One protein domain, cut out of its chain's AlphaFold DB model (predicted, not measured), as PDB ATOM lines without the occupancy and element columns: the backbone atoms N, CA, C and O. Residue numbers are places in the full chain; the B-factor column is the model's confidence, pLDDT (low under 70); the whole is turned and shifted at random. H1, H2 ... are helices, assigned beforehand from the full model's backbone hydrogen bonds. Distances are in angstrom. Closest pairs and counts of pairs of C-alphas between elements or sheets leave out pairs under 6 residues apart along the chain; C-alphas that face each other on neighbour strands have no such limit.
ATOM      1  N   SER A 307     241.443 210.431 177.737       50.94
ATOM      2  CA  SER A 307     242.405 209.913 176.759       50.94
ATOM      3  C   SER A 307     243.249 208.779 177.358       50.94
ATOM      4  O   SER A 307     243.641 207.848 176.655       50.94
ATOM      5  N   THR A 308     243.420 208.791 178.683       56.34
ATOM      6  CA  THR A 308     244.101 207.779 179.490       56.34
ATOM      7  C   THR A 308     243.439 206.394 179.498       56.34
ATOM      8  O   THR A 308     244.165 205.406 179.558       56.34
ATOM      9  N   LEU A 309     242.108 206.258 179.388       63.59
ATOM     10  CA  LEU A 309     241.426 204.945 179.448       63.59
ATOM     11  C   LEU A 309     241.501 204.144 178.132       63.59
ATOM     12  O   LEU A 309     241.480 202.911 178.146       63.59
ATOM     13  N   LYS A 310     241.597 204.829 176.984       73.62
ATOM     14  CA  LYS A 310     241.687 204.176 175.663       73.62
ATOM     15  C   LYS A 310     243.052 203.504 175.493       73.62
ATOM     16  O   LYS A 310     243.134 202.313 175.192       73.62
ATOM     17  N   TYR A 311     244.120 204.241 175.801       75.94
ATOM     18  CA  TYR A 311     245.482 203.716 175.743       75.94
ATOM     19  C   TYR A 311     245.828 202.775 176.889       75.94
ATOM     20  O   TYR A 311     246.577 201.835 176.652       75.94
ATOM     21  N   SER A 312     245.256 202.928 178.091       81.31
ATOM     22  CA  SER A 312     245.496 201.964 179.178       81.31
ATOM     23  C   SER A 312     245.077 200.543 178.792       81.31
ATOM     24  O   SER A 312     245.774 199.583 179.122       81.31
ATOM     25  N   THR A 313     243.991 200.418 178.026       83.00
ATOM     26  CA  THR A 313     243.500 199.144 177.497       83.00
ATOM     27  C   THR A 313     244.500 198.541 176.507       83.00
ATOM     28  O   THR A 313     244.933 197.406 176.690       83.00
ATOM     29  N   ALA A 314     244.942 199.314 175.507       86.00
ATOM     30  CA  ALA A 314     245.941 198.867 174.532       86.00
ATOM     31  C   ALA A 314     247.289 198.517 175.193       86.00
ATOM     32  O   ALA A 314     247.866 197.468 174.916       86.00
ATOM     33  N   VAL A 315     247.761 199.348 176.127       87.62
ATOM     34  CA  VAL A 315     248.993 199.128 176.900       87.62
ATOM     35  C   VAL A 315     248.912 197.849 177.722       87.62
ATOM     36  O   VAL A 315     249.884 197.095 177.778       87.62
ATOM     37  N   TRP A 316     247.764 197.564 178.341       88.94
ATOM     38  CA  TRP A 316     247.579 196.312 179.065       88.94
ATOM     39  C   TRP A 316     247.665 195.101 178.136       88.94
ATOM     40  O   TRP A 316     248.336 194.129 178.490       88.94
ATOM     41  N   ILE A 317     247.048 195.161 176.950       89.44
ATOM     42  CA  ILE A 317     247.130 194.075 175.959       89.44
ATOM     43  C   ILE A 317     248.580 193.863 175.551       89.44
ATOM     44  O   ILE A 317     249.068 192.741 175.620       89.44
ATOM     45  N   ILE A 318     249.300 194.938 175.225       90.62
ATOM     46  CA  ILE A 318     250.708 194.856 174.832       90.62
ATOM     47  C   ILE A 318     251.535 194.211 175.946       90.62
ATOM     48  O   ILE A 318     252.281 193.273 175.685       90.62
ATOM     49  N   ARG A 319     251.370 194.632 177.205       88.94
ATOM     50  CA  ARG A 319     252.088 194.025 178.338       88.94
ATOM     51  C   ARG A 319     251.783 192.534 178.497       88.94
ATOM     52  O   ARG A 319     252.680 191.769 178.814       88.94
ATOM     53  N   ASN A 320     250.542 192.115 178.269       88.06
ATOM     54  CA  ASN A 320     250.125 190.723 178.458       88.06
ATOM     55  C   ASN A 320     250.374 189.822 177.243       88.06
ATOM     56  O   ASN A 320     250.390 188.606 177.407       88.06
ATOM     57  N   GLN A 321     250.512 190.392 176.049       89.50
ATOM     58  CA  GLN A 321     250.769 189.658 174.814       89.50
ATOM     59  C   GLN A 321     252.262 189.665 174.478       89.50
ATOM     60  O   GLN A 321     252.828 188.604 174.249       89.50
ATOM     61  N   PHE A 322     252.903 190.837 174.473       89.81
ATOM     62  CA  PHE A 322     254.303 191.013 174.075       89.81
ATOM     63  C   PHE A 322     255.289 190.699 175.200       89.81
ATOM     64  O   PHE A 322     256.302 190.058 174.951       89.81
ATOM     65  N   LEU A 323     255.000 191.119 176.437       87.44
ATOM     66  CA  LEU A 323     255.915 190.943 177.577       87.44
ATOM     67  C   LEU A 323     255.620 189.687 178.419       87.44
ATOM     68  O   LEU A 323     256.152 189.564 179.519       87.44
ATOM     69  N   ALA A 324     254.777 188.777 177.924       83.56
ATOM     70  CA  ALA A 324     254.550 187.474 178.548       83.56
ATOM     71  C   ALA A 324     255.721 186.507 178.297       83.56
ATOM     72  O   ALA A 324     256.460 186.672 177.328       83.56
ATOM     73  N   ASP A 325     255.841 185.468 179.132       70.56
ATOM     74  CA  ASP A 325     256.975 184.527 179.142       70.56
ATOM     75  C   ASP A 325     257.259 183.855 177.785       70.56
ATOM     76  O   ASP A 325     258.413 183.582 177.464       70.56
ATOM     77  N   SER A 326     256.230 183.613 176.967       73.62
ATOM     78  CA  SER A 326     256.364 182.979 175.647       73.62
ATOM     79  C   SER A 326     256.338 183.945 174.457       73.62
ATOM     80  O   SER A 326     256.653 183.523 173.345       73.62
ATOM     81  N   GLY A 327     256.028 185.231 174.665       77.38
ATOM     82  CA  GLY A 327     255.859 186.230 173.603       77.38
ATOM     83  C   GLY A 327     254.850 185.845 172.492       77.38
ATOM     84  O   GLY A 327     254.362 184.719 172.419       77.38
ATOM     85  N   PRO A 328     254.495 186.777 171.594       86.12
ATOM     86  CA  PRO A 328     253.672 186.487 170.430       86.12
ATOM     87  C   PRO A 328     254.537 185.945 169.287       86.12
ATOM     88  O   PRO A 328     255.687 186.360 169.109       86.12
ATOM     89  N   ASN A 329     253.962 185.061 168.466       86.44
ATOM     90  CA  ASN A 329     254.559 184.687 167.183       86.44
ATOM     91  C   ASN A 329     254.541 185.884 166.201       86.44
ATOM     92  O   ASN A 329     253.988 186.955 166.487       86.44
ATOM     93  N   GLU A 330     255.173 185.728 165.039       83.44
ATOM     94  CA  GLU A 330     255.324 186.825 164.079       83.44
ATOM     95  C   GLU A 330     253.982 187.297 163.492       83.44
ATOM     96  O   GLU A 330     253.750 188.500 163.368       83.44
ATOM     97  N   GLU A 331     253.070 186.374 163.183       84.06
ATOM     98  CA  GLU A 331     251.758 186.682 162.606       84.06
ATOM     99  C   GLU A 331     250.860 187.432 163.599       84.06
ATOM    100  O   GLU A 331     250.303 188.481 163.269       84.06
ATOM    101  N   SER A 332     250.816 186.967 164.848       85.75
ATOM    102  CA  SER A 332     250.125 187.617 165.962       85.75
ATOM    103  C   SER A 332     250.707 189.005 166.255       85.75
ATOM    104  O   SER A 332     249.957 189.967 166.445       85.75
ATOM    105  N   SER A 333     252.039 189.148 166.208       88.06
ATOM    106  CA  SER A 333     252.718 190.446 166.340       88.06
ATOM    107  C   SER A 333     252.322 191.399 165.211       88.06
ATOM    108  O   SER A 333     251.978 192.554 165.461       88.06
ATOM    109  N   ARG A 334     252.327 190.917 163.962       87.69
ATOM    110  CA  ARG A 334     251.965 191.697 162.772       87.69
ATOM    111  C   ARG A 334     250.516 192.168 162.841       87.69
ATOM    112  O   ARG A 334     250.239 193.337 162.576       87.69
ATOM    113  N   TYR A 335     249.603 191.282 163.232       87.50
ATOM    114  CA  TYR A 335     248.189 191.600 163.395       87.50
ATOM    115  C   TYR A 335     247.960 192.670 164.471       87.50
ATOM    116  O   TYR A 335     247.267 193.662 164.223       87.50
ATOM    117  N   ALA A 336     248.590 192.518 165.639       90.00
ATOM    118  CA  ALA A 336     248.492 193.475 166.737       90.00
ATOM    119  C   ALA A 336     249.033 194.862 166.350       90.00
ATOM    120  O   ALA A 336     248.376 195.872 166.591       90.00
ATOM    121  N   LEU A 337     250.198 194.926 165.699       92.00
ATOM    122  CA  LEU A 337     250.820 196.196 165.310       92.00
ATOM    123  C   LEU A 337     250.060 196.897 164.175       92.00
ATOM    124  O   LEU A 337     249.892 198.111 164.223       92.00
ATOM    125  N   ARG A 338     249.517 196.154 163.199       89.56
ATOM    126  CA  ARG A 338     248.602 196.726 162.191       89.56
ATOM    127  C   ARG A 338     247.342 197.293 162.836       89.56
ATOM    128  O   ARG A 338     246.934 198.402 162.509       89.56
ATOM    129  N   SER A 339     246.767 196.559 163.787       88.88
ATOM    130  CA  SER A 339     245.604 197.021 164.547       88.88
ATOM    131  C   SER A 339     245.918 198.304 165.320       88.88
ATOM    132  O   SER A 339     245.121 199.237 165.312       88.88
ATOM    133  N   LEU A 340     247.101 198.393 165.935       90.50
ATOM    134  CA  LEU A 340     247.569 199.600 166.619       90.50
ATOM    135  C   LEU A 340     247.758 200.790 165.676       90.50
ATOM    136  O   LEU A 340     247.363 201.891 166.042       90.50
ATOM    137  N   LEU A 341     248.311 200.587 164.478       88.62
ATOM    138  CA  LEU A 341     248.447 201.651 163.477       88.62
ATOM    139  C   LEU A 341     247.082 202.204 163.046       88.62
ATOM    140  O   LEU A 341     246.904 203.419 162.995       88.62
ATOM    141  N   GLU A 342     246.096 201.338 162.796       85.50
ATOM    142  CA  GLU A 342     244.726 201.781 162.491       85.50
ATOM    143  C   GLU A 342     244.088 202.534 163.666       85.50
ATOM    144  O   GLU A 342     243.436 203.562 163.476       85.50
ATOM    145  N   LEU A 343     244.320 202.078 164.900       85.44
ATOM    146  CA  LEU A 343     243.837 202.767 166.097       85.44
ATOM    147  C   LEU A 343     244.519 204.126 166.304       85.44
ATOM    148  O   LEU A 343     243.840 205.076 166.686       85.44
ATOM    149  N   GLN A 344     245.816 204.256 166.019       85.88
ATOM    150  CA  GLN A 344     246.540 205.529 166.115       85.88
ATOM    151  C   GLN A 344     246.031 206.571 165.115       85.88
ATOM    152  O   GLN A 344     245.914 207.743 165.468       85.88
ATOM    153  N   LYS A 345     245.642 206.162 163.897       83.56
ATOM    154  CA  LYS A 345     244.999 207.074 162.930       83.56
ATOM    155  C   LYS A 345     243.736 207.728 163.500       83.56
ATOM    156  O   LYS A 345     243.412 208.852 163.136       83.56
ATOM    157  N   LEU A 346     243.030 207.033 164.394       81.94
ATOM    158  CA  LEU A 346     241.792 207.506 165.007       81.94
ATOM    159  C   LEU A 346     242.004 208.207 166.358       81.94
ATOM    160  O   LEU A 346     241.375 209.224 166.633       81.94
ATOM    161  N   TRP A 347     242.830 207.643 167.239       83.06
ATOM    162  CA  TRP A 347     243.046 208.136 168.607       83.06
ATOM    163  C   TRP A 347     244.210 209.128 168.727       83.06
ATOM    164  O   TRP A 347     244.458 209.637 169.821       83.06
ATOM    165  N   GLY A 348     244.921 209.389 167.631       83.12
ATOM    166  CA  GLY A 348     246.202 210.088 167.619       83.12
ATOM    167  C   GLY A 348     247.363 209.155 167.982       83.12
ATOM    168  O   GLY A 348     247.159 207.984 168.272       83.12
ATOM    169  N   PRO A 349     248.606 209.628 167.970       85.31
ATOM    170  CA  PRO A 349     249.729 208.849 168.471       85.31
ATOM    171  C   PRO A 349     249.849 208.927 170.006       85.31
ATOM    172  O   PRO A 349     249.341 209.855 170.638       85.31
ATOM    173  N   SER A 350     250.524 207.954 170.633       85.56
ATOM    174  CA  SER A 350     250.698 207.923 172.094       85.56
ATOM    175  C   SER A 350     251.989 207.238 172.527       85.56
ATOM    176  O   SER A 350     252.230 206.064 172.242       85.56
ATOM    177  N   VAL A 351     252.771 207.961 173.323       87.12
ATOM    178  CA  VAL A 351     254.042 207.509 173.893       87.12
ATOM    179  C   VAL A 351     253.870 206.353 174.891       87.12
ATOM    180  O   VAL A 351     254.732 205.477 174.999       87.12
ATOM    181  N   GLU A 352     252.716 206.273 175.559       87.44
ATOM    182  CA  GLU A 352     252.394 205.181 176.485       87.44
ATOM    183  C   GLU A 352     252.312 203.814 175.787       87.44
ATOM    184  O   GLU A 352     252.571 202.795 176.423       87.44
ATOM    185  N   VAL A 353     252.023 203.781 174.478       89.25
ATOM    186  CA  VAL A 353     252.047 202.566 173.642       89.25
ATOM    187  C   VAL A 353     253.472 202.196 173.234       89.25
ATOM    188  O   VAL A 353     253.827 201.016 173.236       89.25
ATOM    189  N   VAL A 354     254.308 203.193 172.931       90.56
ATOM    190  CA  VAL A 354     255.707 202.986 172.524       90.56
ATOM    191  C   VAL A 354     256.516 202.359 173.657       90.56
ATOM    192  O   VAL A 354     257.275 201.427 173.414       90.56
ATOM    193  N   ARG A 355     256.316 202.791 174.909       92.00
ATOM    194  CA  ARG A 355     257.067 202.300 176.081       92.00
ATOM    195  C   ARG A 355     257.056 200.765 176.249       92.00
ATOM    196  O   ARG A 355     258.134 200.175 176.303       92.00
ATOM    197  N   PRO A 356     255.901 200.073 176.340       92.44
ATOM    198  CA  PRO A 356     255.871 198.615 176.469       92.44
ATOM    199  C   PRO A 356     256.306 197.882 175.192       92.44
ATOM    200  O   PRO A 356     256.879 196.799 175.300       92.44
ATOM    201  N   LEU A 357     256.083 198.452 174.000       93.56
ATOM    202  CA  LEU A 357     256.582 197.871 172.748       93.56
ATOM    203  C   LEU A 357     258.107 197.937 172.671       93.56
ATOM    204  O   LEU A 357     258.746 196.956 172.299       93.56
ATOM    205  N   TRP A 358     258.700 199.053 173.094       94.06
ATOM    206  CA  TRP A 358     260.145 199.204 173.167       94.06
ATOM    207  C   TRP A 358     260.771 198.187 174.120       94.06
ATOM    208  O   TRP A 358     261.757 197.558 173.758       94.06
ATOM    209  N   LEU A 359     260.177 197.931 175.292       91.75
ATOM    210  CA  LEU A 359     260.663 196.887 176.212       91.75
ATOM    211  C   LEU A 359     260.719 195.492 175.571       91.75
ATOM    212  O   LEU A 359     261.577 194.688 175.932       91.75
ATOM    213  N   TYR A 360     259.820 195.205 174.630       90.94
ATOM    214  CA  TYR A 360     259.830 193.957 173.874       90.94
ATOM    215  C   TYR A 360     260.872 193.978 172.751       90.94
ATOM    216  O   TYR A 360     261.712 193.081 172.671       90.94
ATOM    217  N   PHE A 361     260.838 194.999 171.891       90.56
ATOM    218  CA  PHE A 361     261.688 195.064 170.703       90.56
ATOM    219  C   PHE A 361     263.157 195.344 171.028       90.56
ATOM    220  O   PHE A 361     264.014 194.744 170.390       90.56
ATOM    221  N   SER A 362     263.461 196.148 172.052       89.56
ATOM    222  CA  SER A 362     264.840 196.414 172.504       89.56
ATOM    223  C   SER A 362     265.595 195.131 172.858       89.56
ATOM    224  O   SER A 362     266.740 194.963 172.454       89.56
ATOM    225  N   ARG A 363     264.934 194.174 173.523       87.56
ATOM    226  CA  ARG A 363     265.505 192.856 173.862       87.56
ATOM    227  C   ARG A 363     265.709 191.950 172.650       87.56
ATOM    228  O   ARG A 363     266.449 190.979 172.734       87.56
ATOM    229  N   LYS A 364     265.014 192.236 171.548       87.69
ATOM    230  CA  LYS A 364     265.054 191.453 170.311       87.69
ATOM    231  C   LYS A 364     265.905 192.092 169.220       87.69
ATOM    232  O   LYS A 364     266.103 191.431 168.206       87.69
ATOM    233  N   LEU A 365     266.433 193.305 169.423       87.50
ATOM    234  CA  LEU A 365     267.258 194.016 168.437       87.50
ATOM    235  C   LEU A 365     268.385 193.136 167.886       87.50
ATOM    236  O   LEU A 365     268.602 193.130 166.681       87.50
ATOM    237  N   ASP A 366     269.027 192.337 168.738       86.31
ATOM    238  CA  ASP A 366     270.120 191.436 168.346       86.31
ATOM    239  C   ASP A 366     269.667 190.195 167.562       86.31
ATOM    240  O   ASP A 366     270.445 189.612 166.815       86.31
ATOM    241  N   SER A 367     268.408 189.787 167.726       84.31
ATOM    242  CA  SER A 367     267.836 188.573 167.123       84.31
ATOM    243  C   SER A 367     267.052 188.824 165.832       84.31
ATOM    244  O   SER A 367     266.686 187.875 165.144       84.31
ATOM    245  N   ILE A 368     266.750 190.087 165.519       81.75
ATOM    246  CA  ILE A 368     266.011 190.461 164.310       81.75
ATOM    247  C   ILE A 368     266.978 190.411 163.125       81.75
ATOM    248  O   ILE A 368     267.894 191.228 163.034       81.75
ATOM    249  N   THR A 369     266.773 189.454 162.225       71.94
ATOM    250  CA  THR A 369     267.526 189.333 160.969       71.94
ATOM    251  C   THR A 369     267.198 190.490 160.026       71.94
ATOM    252  O   THR A 369     266.054 190.945 160.020       71.94
ATOM    253  N   GLU A 370     268.202 190.954 159.269       55.94
ATOM    254  CA  GLU A 370     268.183 192.176 158.449       55.94
ATOM    255  C   GLU A 370     266.824 192.485 157.819       55.94
ATOM    256  O   GLU A 370     266.275 191.695 157.050       55.94
ATOM    257  N   VAL A 371     266.300 193.671 158.138       55.72
ATOM    258  CA  VAL A 371     265.083 194.178 157.523       55.72
ATOM    259  C   VAL A 371     265.446 195.250 156.509       55.72
ATOM    260  O   VAL A 371     265.697 196.399 156.865       55.72
ATOM    261  N   THR A 372     265.478 194.883 155.233       50.53
ATOM    262  CA  THR A 372     265.529 195.862 154.151       50.53
ATOM    263  C   THR A 372     264.178 196.571 154.064       50.53
ATOM    264  O   THR A 372     263.131 195.960 153.845       50.53
ATOM    265  N   PHE A 373     264.180 197.883 154.280       52.78
ATOM    266  CA  PHE A 373     262.988 198.720 154.170       52.78
ATOM    267  C   PHE A 373     262.696 199.048 152.698       52.78
ATOM    268  O   PHE A 373     262.856 200.185 152.262       52.78
ATOM    269  N   ASN A 374     262.248 198.067 151.915       47.78
ATOM    270  CA  ASN A 374     261.652 198.371 150.613       47.78
ATOM    271  C   ASN A 374     260.240 198.930 150.829       47.78
ATOM    272  O   ASN A 374     259.350 198.243 151.328       47.78
ATOM    273  N   ARG A 375     260.043 200.207 150.479       45.00
ATOM    274  CA  ARG A 375     258.769 200.932 150.651       45.00
ATOM    275  C   ARG A 375     257.656 200.485 149.699       45.00
ATOM    276  O   ARG A 375     256.500 200.830 149.947       45.00
ATOM    277  N   ASP A 376     257.988 199.709 148.670       40.22
ATOM    278  CA  ASP A 376     257.081 199.442 147.549       40.22
ATOM    279  C   ASP A 376     256.223 198.172 147.699       40.22
ATOM    280  O   ASP A 376     255.229 198.018 146.990       40.22
ATOM    281  N   ASP A 377     256.490 197.309 148.686       39.50
ATOM    282  CA  ASP A 377     255.696 196.091 148.907       39.50
ATOM    283  C   ASP A 377     254.539 196.319 149.893       39.50
ATOM    284  O   ASP A 377     254.534 195.872 151.042       39.50
ATOM    285  N   GLN A 378     253.491 197.009 149.437       48.06
ATOM    286  CA  GLN A 378     252.259 197.193 150.220       48.06
ATOM    287  C   GLN A 378     251.328 195.965 150.232       48.06
ATOM    288  O   GLN A 378     250.310 195.983 150.923       48.06
ATOM    289  N   SER A 379     251.647 194.883 149.512       44.69
ATOM    290  CA  SER A 379     250.692 193.783 149.293       44.69
ATOM    291  C   SER A 379     250.992 192.466 150.027       44.69
ATOM    292  O   SER A 379     250.080 191.649 150.152       44.69
ATOM    293  N   ALA A 380     252.171 192.269 150.639       45.09
ATOM    294  CA  ALA A 380     252.432 191.092 151.480       45.09
ATOM    295  C   ALA A 380     253.486 191.336 152.583       45.09
ATOM    296  O   ALA A 380     254.646 191.605 152.320       45.09
ATOM    297  N   GLY A 381     253.073 191.169 153.847       61.66
ATOM    298  CA  GLY A 381     253.969 190.688 154.908       61.66
ATOM    299  C   GLY A 381     255.003 191.615 155.566       61.66
ATOM    300  O   GLY A 381     255.986 191.067 156.048       61.66
ATOM    301  N   LEU A 382     254.801 192.942 155.682       71.62
ATOM    302  CA  LEU A 382     255.719 193.811 156.461       71.62
ATOM    303  C   LEU A 382     256.139 193.164 157.811       71.62
ATOM    304  O   LEU A 382     255.253 192.756 158.581       71.62
ATOM    305  N   PRO A 383     257.450 193.090 158.119       83.31
ATOM    306  CA  PRO A 383     257.946 192.527 159.371       83.31
ATOM    307  C   PRO A 383     257.433 193.302 160.592       83.31
ATOM    308  O   PRO A 383     257.295 194.530 160.526       83.31
ATOM    309  N   PRO A 384     257.209 192.639 161.746       87.38
ATOM    310  CA  PRO A 384     256.737 193.308 162.957       87.38
ATOM    311  C   PRO A 384     257.602 194.498 163.388       87.38
ATOM    312  O   PRO A 384     257.070 195.508 163.837       87.38
ATOM    313  N   PHE A 385     258.923 194.419 163.207       87.31
ATOM    314  CA  PHE A 385     259.823 195.519 163.559       87.31
ATOM    315  C   PHE A 385     259.549 196.797 162.748       87.31
ATOM    316  O   PHE A 385     259.595 197.888 163.309       87.31
ATOM    317  N   LEU A 386     259.170 196.684 161.466       84.31
ATOM    318  CA  LEU A 386     258.840 197.858 160.647       84.31
ATOM    319  C   LEU A 386     257.523 198.498 161.053       84.31
ATOM    320  O   LEU A 386     257.416 199.720 161.091       84.31
ATOM    321  N   LEU A 387     256.533 197.681 161.406       87.81
ATOM    322  CA  LEU A 387     255.269 198.186 161.936       87.81
ATOM    323  C   LEU A 387     255.491 198.895 163.279       87.81
ATOM    324  O   LEU A 387     254.927 199.958 163.515       87.81
ATOM    325  N   PHE A 388     256.365 198.356 164.135       91.06
ATOM    326  CA  PHE A 388     256.795 199.034 165.358       91.06
ATOM    327  C   PHE A 388     257.511 200.364 165.071       91.06
ATOM    328  O   PHE A 388     257.216 201.367 165.728       91.06
ATOM    329  N   ALA A 389     258.405 200.404 164.080       88.31
ATOM    330  CA  ALA A 389     259.066 201.638 163.669       88.31
ATOM    331  C   ALA A 389     258.040 202.691 163.214       88.31
ATOM    332  O   ALA A 389     258.096 203.821 163.685       88.31
ATOM    333  N   GLN A 390     257.040 202.314 162.410       87.62
ATOM    334  CA  GLN A 390     255.950 203.210 161.991       87.62
ATOM    335  C   GLN A 390     255.143 203.763 163.181       87.62
ATOM    336  O   GLN A 390     254.922 204.969 163.262       87.62
ATOM    337  N   ILE A 391     254.767 202.914 164.146       89.56
ATOM    338  CA  ILE A 391     254.069 203.326 165.385       89.56
ATOM    339  C   ILE A 391     254.903 204.339 166.183       89.56
ATOM    340  O   ILE A 391     254.378 205.309 166.746       89.56
ATOM    341  N   THR A 392     256.214 204.099 166.252       91.38
ATOM    342  CA  THR A 392     257.170 204.949 166.970       91.38
ATOM    343  C   THR A 392     257.341 206.292 166.267       91.38
ATOM    344  O   THR A 392     257.347 207.323 166.931       91.38
ATOM    345  N   VAL A 393     257.400 206.291 164.936       87.44
ATOM    346  CA  VAL A 393     257.503 207.487 164.092       87.44
ATOM    347  C   VAL A 393     256.302 208.413 164.263       87.44
ATOM    348  O   VAL A 393     256.490 209.601 164.516       87.44
ATOM    349  N   GLU A 394     255.072 207.894 164.201       87.12
ATOM    350  CA  GLU A 394     253.871 208.720 164.413       87.12
ATOM    351  C   GLU A 394     253.857 209.334 165.827       87.12
ATOM    352  O   GLU A 394     253.456 210.481 166.014       87.12
ATOM    353  N   SER A 395     254.371 208.609 166.828       88.88
ATOM    354  CA  SER A 395     254.522 209.118 168.202       88.88
ATOM    355  C   SER A 395     255.631 210.145 168.351       88.88
ATOM    356  O   SER A 395     255.474 211.106 169.103       88.88
ATOM    357  N   PHE A 396     256.719 209.992 167.602       89.25
ATOM    358  CA  PHE A 396     257.816 210.945 167.584       89.25
ATOM    359  C   PHE A 396     257.377 212.298 167.019       89.25
ATOM    360  O   PHE A 396     257.694 213.321 167.612       89.25
ATOM    361  N   LEU A 397     256.588 212.315 165.936       85.31
ATOM    362  CA  LEU A 397     256.073 213.557 165.339       85.31
ATOM    363  C   LEU A 397     255.205 214.379 166.306       85.31
ATOM    364  O   LEU A 397     255.103 215.596 166.161       85.31
ATOM    365  N   ALA A 398     254.571 213.731 167.287       84.88
ATOM    366  CA  ALA A 398     253.780 214.412 168.306       84.88
ATOM    367  C   ALA A 398     254.596 214.799 169.550       84.88
ATOM    368  O   ALA A 398     254.386 215.879 170.104       84.88
ATOM    369  N   GLN A 399     255.482 213.913 170.024       87.25
ATOM    370  CA  GLN A 399     256.211 214.047 171.294       87.25
ATOM    371  C   GLN A 399     257.669 213.546 171.158       87.25
ATOM    372  O   GLN A 399     258.020 212.496 171.705       87.25
ATOM    373  N   PRO A 400     258.550 214.286 170.456       85.88
ATOM    374  CA  PRO A 400     259.879 213.798 170.073       85.88
ATOM    375  C   PRO A 400     260.775 213.503 171.282       85.88
ATOM    376  O   PRO A 400     261.333 212.413 171.390       85.88
ATOM    377  N   SER A 401     260.866 214.425 172.246       87.12
ATOM    378  CA  SER A 401     261.741 214.275 173.419       87.12
ATOM    379  C   SER A 401     261.369 213.075 174.303       87.12
ATOM    380  O   SER A 401     262.251 212.390 174.821       87.12
ATOM    381  N   GLU A 402     260.072 212.786 174.463       89.12
ATOM    382  CA  GLU A 402     259.616 211.648 175.269       89.12
ATOM    383  C   GLU A 402     259.887 210.310 174.576       89.12
ATOM    384  O   GLU A 402     260.341 209.363 175.225       89.12
ATOM    385  N   VAL A 403     259.672 210.232 173.256       90.94
ATOM    386  CA  VAL A 403     259.991 209.031 172.472       90.94
ATOM    387  C   VAL A 403     261.487 208.736 172.525       90.94
ATOM    388  O   VAL A 403     261.860 207.596 172.798       90.94
ATOM    389  N   LEU A 404     262.341 209.748 172.349       90.94
ATOM    390  CA  LEU A 404     263.798 209.594 172.432       90.94
ATOM    391  C   LEU A 404     264.257 209.119 173.813       90.94
ATOM    392  O   LEU A 404     265.128 208.258 173.911       90.94
ATOM    393  N   SER A 405     263.639 209.624 174.882       91.19
ATOM    394  CA  SER A 405     263.900 209.153 176.248       91.19
ATOM    395  C   SER A 405     263.569 207.666 176.417       91.19
ATOM    396  O   SER A 405     264.332 206.928 177.039       91.19
ATOM    397  N   ILE A 406     262.473 207.197 175.812       91.94
ATOM    398  CA  ILE A 406     262.061 205.789 175.870       91.94
ATOM    399  C   ILE A 406     262.993 204.890 175.071       91.94
ATOM    400  O   ILE A 406     263.397 203.855 175.592       91.94
ATOM    401  N   ILE A 407     263.325 205.263 173.831       91.81
ATOM    402  CA  ILE A 407     264.136 204.412 172.948       91.81
ATOM    403  C   ILE A 407     265.636 204.479 173.257       91.81
ATOM    404  O   ILE A 407     266.430 203.788 172.624       91.81
ATOM    405  N   ARG A 408     266.051 205.295 174.233       91.12
ATOM    406  CA  ARG A 408     267.451 205.407 174.642       91.12
ATOM    407  C   ARG A 408     267.991 204.039 175.051       91.12
ATOM    408  O   ARG A 408     267.436 203.356 175.908       91.12
ATOM    409  N   THR A 409     269.095 203.633 174.438       87.56
ATOM    410  CA  THR A 409     269.800 202.386 174.757       87.56
ATOM    411  C   THR A 409     271.298 202.599 174.648       87.56
ATOM    412  O   THR A 409     271.769 203.407 173.849       87.56
TER     413      THR A 409
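AT A GLANCE: This is residues 307 to 409 of the 928 residues of the protein "MMS22L_C domain-containing protein" of Mesocestoides corti (UniProt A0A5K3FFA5). A four-helix up-and-down bundle, each helix running against the one before it, has H1 and H2 side by side on one side and H3 and H4 on the other, while the short H5 folds back and packs on H3 and H4, away from H1 and H2. A long loop joins H3 to H4, and its residues 375 to 380 stick out. The 103 printed residues include five named helices, H1 to H5, and no named strand; the class is all helix. The whole is compact, with a radius of gyration of the C-alphas of 13.2 A, and spans 34 by 33 by 26 A.

HOW THE PARTS SIT: H1, residues 307 to 321, and H2, residues 330 to 347, are near each other. H3, residues 351 to 362, touches H1 with residues 352 to 357 alone, the same way at a shallow tilt of 15 degrees; the closest C-alphas, of Val 315 and Val 353, are 5.6 A apart. H4, residues 384 to 398, touches H2 the same way at a shallow tilt of 20 degrees, closest at the C-alphas of Arg 334 and Pro 384, 5.0 A. H3 and H4 form a helical hairpin, with the C-alphas of Val 351 and Ser 395 closest at 5.9 A. H5, residues 400 to 407, touches H3, closest at the C-alphas of Arg 355 and Ile 406, 6.1 A. H4 and H5 form a second helical hairpin, in which H4 touches H5 with residues 392 to 396 alone; the C-alphas of Phe 396 and Val 403 are closest, at 5.7 A. H1 is apart from H4 and H5, and H2 from H5. Each O i to N i+4 pair is within hydrogen-bond range in H5, against 8 of 11 in H1, 13 of 14 in H2, 7 of 8 in H3 and 10 of 11 in H4.

IN THESE COORDINATES: H1 begins at C-alpha 307, (242.405, 209.913, 176.759), and is 22.0 A long; H2 is 25.0 A, H3 15.5 A, H4 22.0 A and H5 10.7 A. H5 ends at C-alpha 407, (264.136, 204.412, 172.948).

THE WHOLE: The two C-alphas farthest apart, of Leu 309 and Glu 370, are 36.3 A apart. The printed part has no cut, and the link from H3 to H4, 21 residues, is long. The mean pLDDT of the printed part is 81.4; residues 307 to 309 and 370 to 381 are under 70.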